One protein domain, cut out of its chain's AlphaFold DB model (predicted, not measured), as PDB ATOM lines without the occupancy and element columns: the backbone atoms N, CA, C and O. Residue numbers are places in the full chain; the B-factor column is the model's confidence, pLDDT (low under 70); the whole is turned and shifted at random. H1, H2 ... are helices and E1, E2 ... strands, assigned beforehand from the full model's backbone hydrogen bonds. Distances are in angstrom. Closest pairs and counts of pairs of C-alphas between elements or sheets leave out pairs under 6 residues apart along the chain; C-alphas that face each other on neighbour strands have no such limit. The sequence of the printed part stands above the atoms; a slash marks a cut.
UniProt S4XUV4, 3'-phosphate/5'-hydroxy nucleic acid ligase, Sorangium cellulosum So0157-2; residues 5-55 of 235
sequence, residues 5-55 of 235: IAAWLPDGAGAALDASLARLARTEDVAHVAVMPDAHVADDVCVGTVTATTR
ATOM      1  N   ILE A   5     168.467 132.767 109.966       96.00
ATOM      2  CA  ILE A   5     169.907 132.898 110.228       96.00
ATOM      3  C   ILE A   5     170.571 133.654 109.067       96.00
ATOM      4  O   ILE A   5     170.335 133.335 107.901       96.00
ATOM      5  N   ALA A   6     171.397 134.649 109.383       96.25
ATOM      6  CA  ALA A   6     172.354 135.272 108.469       96.25
ATOM      7  C   ALA A   6     173.766 135.059 109.026       96.25
ATOM      8  O   ALA A   6     173.997 135.338 110.199       96.25
ATOM      9  N   ALA A   7     174.697 134.548 108.220       95.81
ATOM     10  CA  ALA A   7     176.024 134.160 108.694       95.81
ATOM     11  C   ALA A   7     177.144 134.726 107.817       95.81
ATOM     12  O   ALA A   7     177.037 134.725 106.592       95.81
ATOM     13  N   TRP A   8     178.229 135.151 108.466       96.00
ATOM     14  CA  TRP A   8     179.463 135.642 107.850       96.00
ATOM     15  C   TRP A   8     180.629 134.715 108.208       96.00
ATOM     16  O   TRP A   8     181.607 135.132 108.816       96.00
ATOM     17  N   LEU A   9     180.499 133.434 107.851       93.31
ATOM     18  CA  LEU A   9     181.491 132.392 108.129       93.31
ATOM     19  C   LEU A   9     182.180 131.975 106.819       93.31
ATOM     20  O   LEU A   9     181.599 131.182 106.075       93.31
ATOM     21  N   PRO A  10     183.374 132.511 106.497       84.94
ATOM     22  CA  PRO A  10     184.032 132.263 105.210       84.94
ATOM     23  C   PRO A  10     184.361 130.781 104.983       84.94
ATOM     24  O   PRO A  10     184.197 130.289 103.870       84.94
ATOM     25  N   ASP A  11     184.725 130.062 106.048       86.94
ATOM     26  CA  ASP A  11     185.061 128.633 106.007       86.94
ATOM     27  C   ASP A  11     183.874 127.724 106.390       86.94
ATOM     28  O   ASP A  11     184.021 126.510 106.536       86.94
ATOM     29  N   GLY A  12     182.680 128.306 106.556       84.31
ATOM     30  CA  GLY A  12     181.512 127.625 107.109       84.31
ATOM     31  C   GLY A  12     181.594 127.398 108.624       84.31
ATOM     32  O   GLY A  12     182.498 127.874 109.308       84.31
ATOM     33  N   ALA A  13     180.601 126.696 109.169       87.00
ATOM     34  CA  ALA A  13     180.537 126.317 110.578       87.00
ATOM     35  C   ALA A  13     180.907 124.838 110.763       87.00
ATOM     36  O   ALA A  13     180.630 123.992 109.914       87.00
ATOM     37  N   GLY A  14     181.514 124.504 111.904       92.25
ATOM     38  CA  GLY A  14     181.650 123.110 112.324       92.25
ATOM     39  C   GLY A  14     180.313 122.539 112.813       92.25
ATOM     40  O   GLY A  14     179.466 123.274 113.317       92.25
ATOM     41  N   ALA A  15     180.159 121.211 112.773       94.44
ATOM     42  CA  ALA A  15     178.903 120.528 113.123       94.44
ATOM     43  C   ALA A  15     178.333 120.908 114.506       94.44
ATOM     44  O   ALA A  15     177.118 120.986 114.685       94.44
ATOM     45  N   ALA A  16     179.197 121.169 115.494       94.62
ATOM     46  CA  ALA A  16     178.770 121.597 116.825       94.62
ATOM     47  C   ALA A  16     178.190 123.025 116.831       94.62
ATOM     48  O   ALA A  16     177.193 123.285 117.507       94.62
ATOM     49  N   LEU A  17     178.785 123.938 116.055       94.94
ATOM     50  CA  LEU A  17     178.285 125.301 115.895       94.94
ATOM     51  C   LEU A  17     176.951 125.289 115.142       94.94
ATOM     52  O   LEU A  17     175.993 125.894 115.617       94.94
ATOM     53  N   ASP A  18     176.849 124.520 114.055       95.00
ATOM     54  CA  ASP A  18     175.596 124.339 113.310       95.00
ATOM     55  C   ASP A  18     174.471 123.795 114.189       95.00
ATOM     56  O   ASP A  18     173.356 124.320 114.180       95.00
ATOM     57  N   ALA A  19     174.755 122.768 114.996       94.81
ATOM     58  CA  ALA A  19     173.773 122.196 115.908       94.81
ATOM     59  C   ALA A  19     173.272 123.231 116.929       94.81
ATOM     60  O   ALA A  19     172.068 123.303 117.197       94.81
ATOM     61  N   SER A  20     174.175 124.056 117.466       95.12
ATOM     62  CA  SER A  20     173.828 125.113 118.416       95.12
ATOM     63  C   SER A  20     173.023 126.246 117.761       95.12
ATOM     64  O   SER A  20     171.982 126.643 118.287       95.12
ATOM     65  N   LEU A  21     173.420 126.706 116.568       95.88
ATOM     66  CA  LEU A  21     172.686 127.720 115.798       95.88
ATOM     67  C   LEU A  21     171.288 127.227 115.402       95.88
ATOM     68  O   LEU A  21     170.307 127.958 115.530       95.88
ATOM     69  N   ALA A  22     171.171 125.966 114.984       95.12
ATOM     70  CA  ALA A  22     169.893 125.353 114.651       95.12
ATOM     71  C   ALA A  22     168.989 125.194 115.884       95.12
ATOM     72  O   ALA A  22     167.774 125.357 115.776       95.12
ATOM     73  N   ARG A  23     169.559 124.881 117.058       95.69
ATOM     74  CA  ARG A  23     168.831 124.866 118.335       95.69
ATOM     75  C   ARG A  23     168.304 126.260 118.665       95.69
ATOM     76  O   ARG A  23     167.109 126.398 118.901       95.69
ATOM     77  N   LEU A  24     169.167 127.275 118.604       96.25
ATOM     78  CA  LEU A  24     168.814 128.666 118.877       96.25
ATOM     79  C   LEU A  24     167.719 129.183 117.937       96.25
ATOM     80  O   LEU A  24     166.771 129.810 118.394       96.25
ATOM     81  N   ALA A  25     167.800 128.873 116.642       96.25
ATOM     82  CA  ALA A  25     166.805 129.308 115.666       96.25
ATOM     83  C   ALA A  25     165.434 128.633 115.831       96.25
ATOM     84  O   ALA A  25     164.437 129.143 115.322       96.25
ATOM     85  N   ARG A  26     165.360 127.486 116.520       96.31
ATOM     86  CA  ARG A  26     164.092 126.815 116.849       96.31
ATOM     87  C   ARG A  26     163.520 127.216 118.207       96.31
ATOM     88  O   ARG A  26     162.368 126.876 118.458       96.31
ATOM     89  N   THR A  27     164.294 127.897 119.052       96.94
ATOM     90  CA  THR A  27     163.805 128.455 120.318       96.94
ATOM     91  C   THR A  27     162.650 129.409 120.031       96.94
ATOM     92  O   THR A  27     162.751 130.267 119.150       96.94
ATOM     93  N   GLU A  28     161.539 129.259 120.749       96.75
ATOM     94  CA  GLU A  28     160.376 130.114 120.533       96.75
ATOM     95  C   GLU A  28     160.711 131.585 120.835       96.75
ATOM     96  O   GLU A  28     161.525 131.892 121.708       96.75
ATOM     97  N   ASP A  29     160.060 132.488 120.092       97.00
ATOM     98  CA  ASP A  29     160.242 133.946 120.116       97.00
ATOM     99  C   ASP A  29     161.545 134.473 119.482       97.00
ATOM    100  O   ASP A  29     161.654 135.674 119.233       97.00
ATOM    101  N   VAL A  30     162.500 133.608 119.120       97.69
ATOM    102  CA  VAL A  30     163.664 134.015 118.317       97.69
ATOM    103  C   VAL A  30     163.221 134.307 116.881       97.69
ATOM    104  O   VAL A  30     162.707 133.441 116.175       97.69
ATOM    105  N   ALA A  31     163.438 135.544 116.430       96.81
ATOM    106  CA  ALA A  31     163.044 136.017 115.103       96.81
ATOM    107  C   ALA A  31     164.218 136.014 114.111       96.81
ATOM    108  O   ALA A  31     164.067 135.620 112.948       96.81
ATOM    109  N   HIS A  32     165.400 136.436 114.568       97.19
ATOM    110  CA  HIS A  32     166.595 136.543 113.736       97.19
ATOM    111  C   HIS A  32     167.858 136.186 114.516       97.19
ATOM    112  O   HIS A  32     167.982 136.522 115.693       97.19
ATOM    113  N   VAL A  33     168.804 135.546 113.831       97.69
ATOM    114  CA  VAL A  33     170.152 135.287 114.339       97.69
ATOM    115  C   VAL A  33     171.158 135.769 113.300       97.69
ATOM    116  O   VAL A  33     171.156 135.283 112.168       97.69
ATOM    117  N   ALA A  34     172.019 136.708 113.679       97.81
ATOM    118  CA  ALA A  34     173.177 137.110 112.887       97.81
ATOM    119  C   ALA A  34     174.440 136.466 113.478       97.81
ATOM    120  O   ALA A  34     174.669 136.576 114.681       97.81
ATOM    121  N   VAL A  35     175.241 135.791 112.655       97.75
ATOM    122  CA  VAL A  35     176.408 134.994 113.074       97.75
ATOM    123  C   VAL A  35     177.685 135.630 112.542       97.75
ATOM    124  O   VAL A  35     177.914 135.646 111.333       97.75
ATOM    125  N   MET A  36     178.497 136.164 113.446       97.19
ATOM    126  CA  MET A  36     179.734 136.883 113.154       97.19
ATOM    127  C   MET A  36     180.885 135.922 112.794       97.19
ATOM    128  O   MET A  36     180.809 134.734 113.115       97.19
ATOM    129  N   PRO A  37     181.961 136.412 112.141       96.06
ATOM    130  CA  PRO A  37     183.091 135.575 111.718       96.06
ATOM    131  C   PRO A  37     183.835 134.854 112.850       96.06
ATOM    132  O   PRO A  37     184.501 133.854 112.608       96.06
ATOM    133  N   ASP A  38     183.734 135.354 114.080       94.94
ATOM    134  CA  ASP A  38     184.360 134.813 115.288       94.94
ATOM    135  C   ASP A  38     183.434 133.873 116.083       94.94
ATOM    136  O   ASP A  38     183.743 133.495 117.222       94.94
ATOM    137  N   ALA A  39     182.292 133.487 115.504       96.31
ATOM    138  CA  ALA A  39     181.308 132.679 116.200       96.31
ATOM    139  C   ALA A  39     181.839 131.291 116.573       96.31
ATOM    140  O   ALA A  39     182.418 130.570 115.762       96.31
ATOM    141  N   HIS A  40     181.587 130.887 117.815       95.38
ATOM    142  CA  HIS A  40     181.985 129.585 118.334       95.38
ATOM    143  C   HIS A  40     181.026 129.101 119.423       95.38
ATOM    144  O   HIS A  40     180.223 129.857 119.976       95.38
ATOM    145  N   VAL A  41     181.087 127.799 119.700       94.75
ATOM    146  CA  VAL A  41     180.192 127.134 120.651       94.75
ATOM    147  C   VAL A  41     180.412 127.673 122.067       94.75
ATOM    148  O   VAL A  41     181.542 127.822 122.522       94.75
ATOM    149  N   ALA A  42     179.300 127.904 122.759       90.94
ATOM    150  CA  ALA A  42     179.208 128.143 124.194       90.94
ATOM    151  C   ALA A  42     177.982 127.376 124.735       90.94
ATOM    152  O   ALA A  42     177.372 126.616 123.982       90.94
ATOM    153  N   ASP A  43     177.639 127.546 126.015       83.69
ATOM    154  CA  ASP A  43     176.625 126.736 126.715       83.69
ATOM    155  C   ASP A  43     175.269 126.666 125.969       83.69
ATOM    156  O   ASP A  43     174.937 125.673 125.310       83.69
ATOM    157  N   ASP A  44     174.481 127.742 126.056       86.44
ATOM    158  CA  ASP A  44     173.125 127.805 125.498       86.44
ATOM    159  C   ASP A  44     173.092 128.588 124.177       86.44
ATOM    160  O   ASP A  44     172.490 128.130 123.202       86.44
ATOM    161  N   VAL A  45     173.777 129.736 124.129       94.00
ATOM    162  CA  VAL A  45     173.846 130.651 122.979       94.00
ATOM    163  C   VAL A  45     175.307 130.848 122.585       94.00
ATOM    164  O   VAL A  45     176.145 131.093 123.447       94.00
ATOM    165  N   CYS A  46     175.617 130.723 121.293       94.94
ATOM    166  CA  CYS A  46     176.980 130.857 120.778       94.94
ATOM    167  C   CYS A  46     177.539 132.270 120.982       94.94
ATOM    168  O   CYS A  46     176.834 133.263 120.777       94.94
ATOM    169  N   VAL A  47     178.838 132.357 121.278       95.88
ATOM    170  CA  VAL A  47     179.586 133.619 121.177       95.88
ATOM    171  C   VAL A  47     179.643 134.034 119.704       95.88
ATOM    172  O   VAL A  47     179.561 133.180 118.822       95.88
ATOM    173  N   GLY A  48     179.735 135.339 119.438       95.69
ATOM    174  CA  GLY A  48     179.741 135.879 118.075       95.69
ATOM    175  C   GLY A  48     178.361 135.845 117.414       95.69
ATOM    176  O   GLY A  48     178.263 135.752 116.195       95.69
ATOM    177  N   THR A  49     177.274 135.891 118.192       97.12
ATOM    178  CA  THR A  49     175.913 135.959 117.643       97.12
ATOM    179  C   THR A  49     175.148 137.180 118.135       97.12
ATOM    180  O   THR A  49     175.293 137.612 119.274       97.12
ATOM    181  N   VAL A  50     174.296 137.727 117.267       97.31
ATOM    182  CA  VAL A  50     173.251 138.685 117.639       97.31
ATOM    183  C   VAL A  50     171.917 137.971 117.504       97.31
ATOM    184  O   VAL A  50     171.555 137.530 116.413       97.31
ATOM    185  N   THR A  51     171.194 137.855 118.614       96.94
ATOM    186  CA  THR A  51     169.903 137.162 118.676       96.94
ATOM    187  C   THR A  51     168.793 138.174 118.912       96.94
ATOM    188  O   THR A  51     168.802 138.874 119.922       96.94
ATOM    189  N   ALA A  52     167.839 138.252 117.988       97.44
ATOM    190  CA  ALA A  52     166.670 139.112 118.111       97.44
ATOM    191  C   ALA A  52     165.455 138.300 118.571       97.44
ATOM    192  O   ALA A  52     165.067 137.331 117.915       97.44
ATOM    193  N   THR A  53     164.845 138.736 119.668       97.25
ATOM    194  CA  THR A  53     163.596 138.213 120.235       97.25
ATOM    195  C   THR A  53     162.550 139.328 120.310       97.25
ATOM    196  O   THR A  53     162.883 140.498 120.104       97.25
ATOM    197  N   THR A  54     161.281 138.994 120.566       96.00
ATOM    198  CA  THR A  54     160.205 140.004 120.645       96.00
ATOM    199  C   THR A  54     159.634 140.184 122.047       96.00
ATOM    200  O   THR A  54     159.290 141.301 122.431       96.00
ATOM    201  N   ARG A  55     159.557 139.107 122.829       97.25
ATOM    202  CA  ARG A  55     158.965 139.070 124.173       97.25
ATOM    203  C   ARG A  55     159.830 138.343 125.195       97.25
ATOM    204  O   ARG A  55     159.655 138.563 126.387       97.25
TER     205      ARG A  55
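Overview. This is residues 5 to 55 of the 235 residues of the protein "3'-phosphate/5'-hydroxy nucleic acid ligase" of Sorangium cellulosum So0157-2 (UniProt S4XUV4). One helix, H1, packs over one face of a small, twisted sheet of three strands, and the other face of the sheet is bare. H1 runs along the long inner strand E2, whose last part, past a sharp bend at residue 37, turns toward the first part of the helix, while the short strand E1 and the strand E3 make the two edges. The printed part has 51 residues, with one named helix and three named strands in the order E1, H1, E2, E3 along the chain, and the sheet has the order E1, E2, E3 and is mixed, E1 parallel to E2 and E3 antiparallel to it. The class is mixed, helices and strands. The whole is compact, with a radius of gyration of the C-alphas of 10.2 A, yet elongated in outline, its C-alphas spanning 33 by 18 by 14 A.

Along the chain. The printed part begins with E1, residues 5 to 7, which starts at C-alpha 5 at (169.907, 132.898, 110.228). A short link of seven residues, 8 to 14, leads to H1, residues 15 to 26, which begins at C-alpha 15 at (178.903, 120.528, 113.123) and measures 16.5 A from first to last C-alpha. After a tight link of three residues, 27 to 29, comes E2, residues 30 to 40, the longest strand by residues, with 18.8 A between its first and last C-alphas. E2 bends by 112 degrees at residue 37. A short link of six residues, 41 to 46, leads on to E3, residues 47 to 53, which is 16.7 A long and ends at C-alpha 53 at (163.596, 138.213, 120.235).

Arrangement. E1 and E2 are parallel neighbours, with 21 degrees between their N-to-C directions. The C-alphas of Ala 7 and Val 35 face each other at 4.5 A, and N 35 is within hydrogen-bond range of O 6, at 2.8 A. E1, H1 and E2 form a strand-helix-strand unit, two parallel neighbour strands with a helix between them along the chain, and its crossover is left-handed. H1 is on the sheet at a height over the sheet of 9.3 A, and with the sheet it makes two layers, a helix on one face of a sheet. It lies over E2 and E3, and on the local plane its line stands at 7 degrees to that of E2, along the strands. The closest C-alphas of H1 and E2 are those of Leu 17 and His 40, 6.2 A apart. Those of E1 and H1 are Ile 5 and Ala 25, at 7.2 A. In H1 every O i to N i+4 pair is within hydrogen-bond range. E2 and E3 form a hairpin, antiparallel at 171 degrees. Before the bend in E2, N 34 and O 50 are within hydrogen-bond range at 2.9 A; after it, N 47 and O 40 are so at 3.1 A. The C-alphas of Ala 39 and Gly 48 face each other at 4.0 A.

Size, cuts and confidence. The two C-alphas farthest apart are those of Asp 11, in the link from E1 to H1, and Arg 55, the last printed residue, at 33.5 A. The first and last printed C-alphas, of Ile 5 and Arg 55, are 18.8 A apart. The C-alphas of the sheet lie up to 4.8 A off the best plane through them. The printed part has no cut, and none of its links between named elements is long. The mean pLDDT of the printed part is 94.7, and no printed residue of the model is under 70.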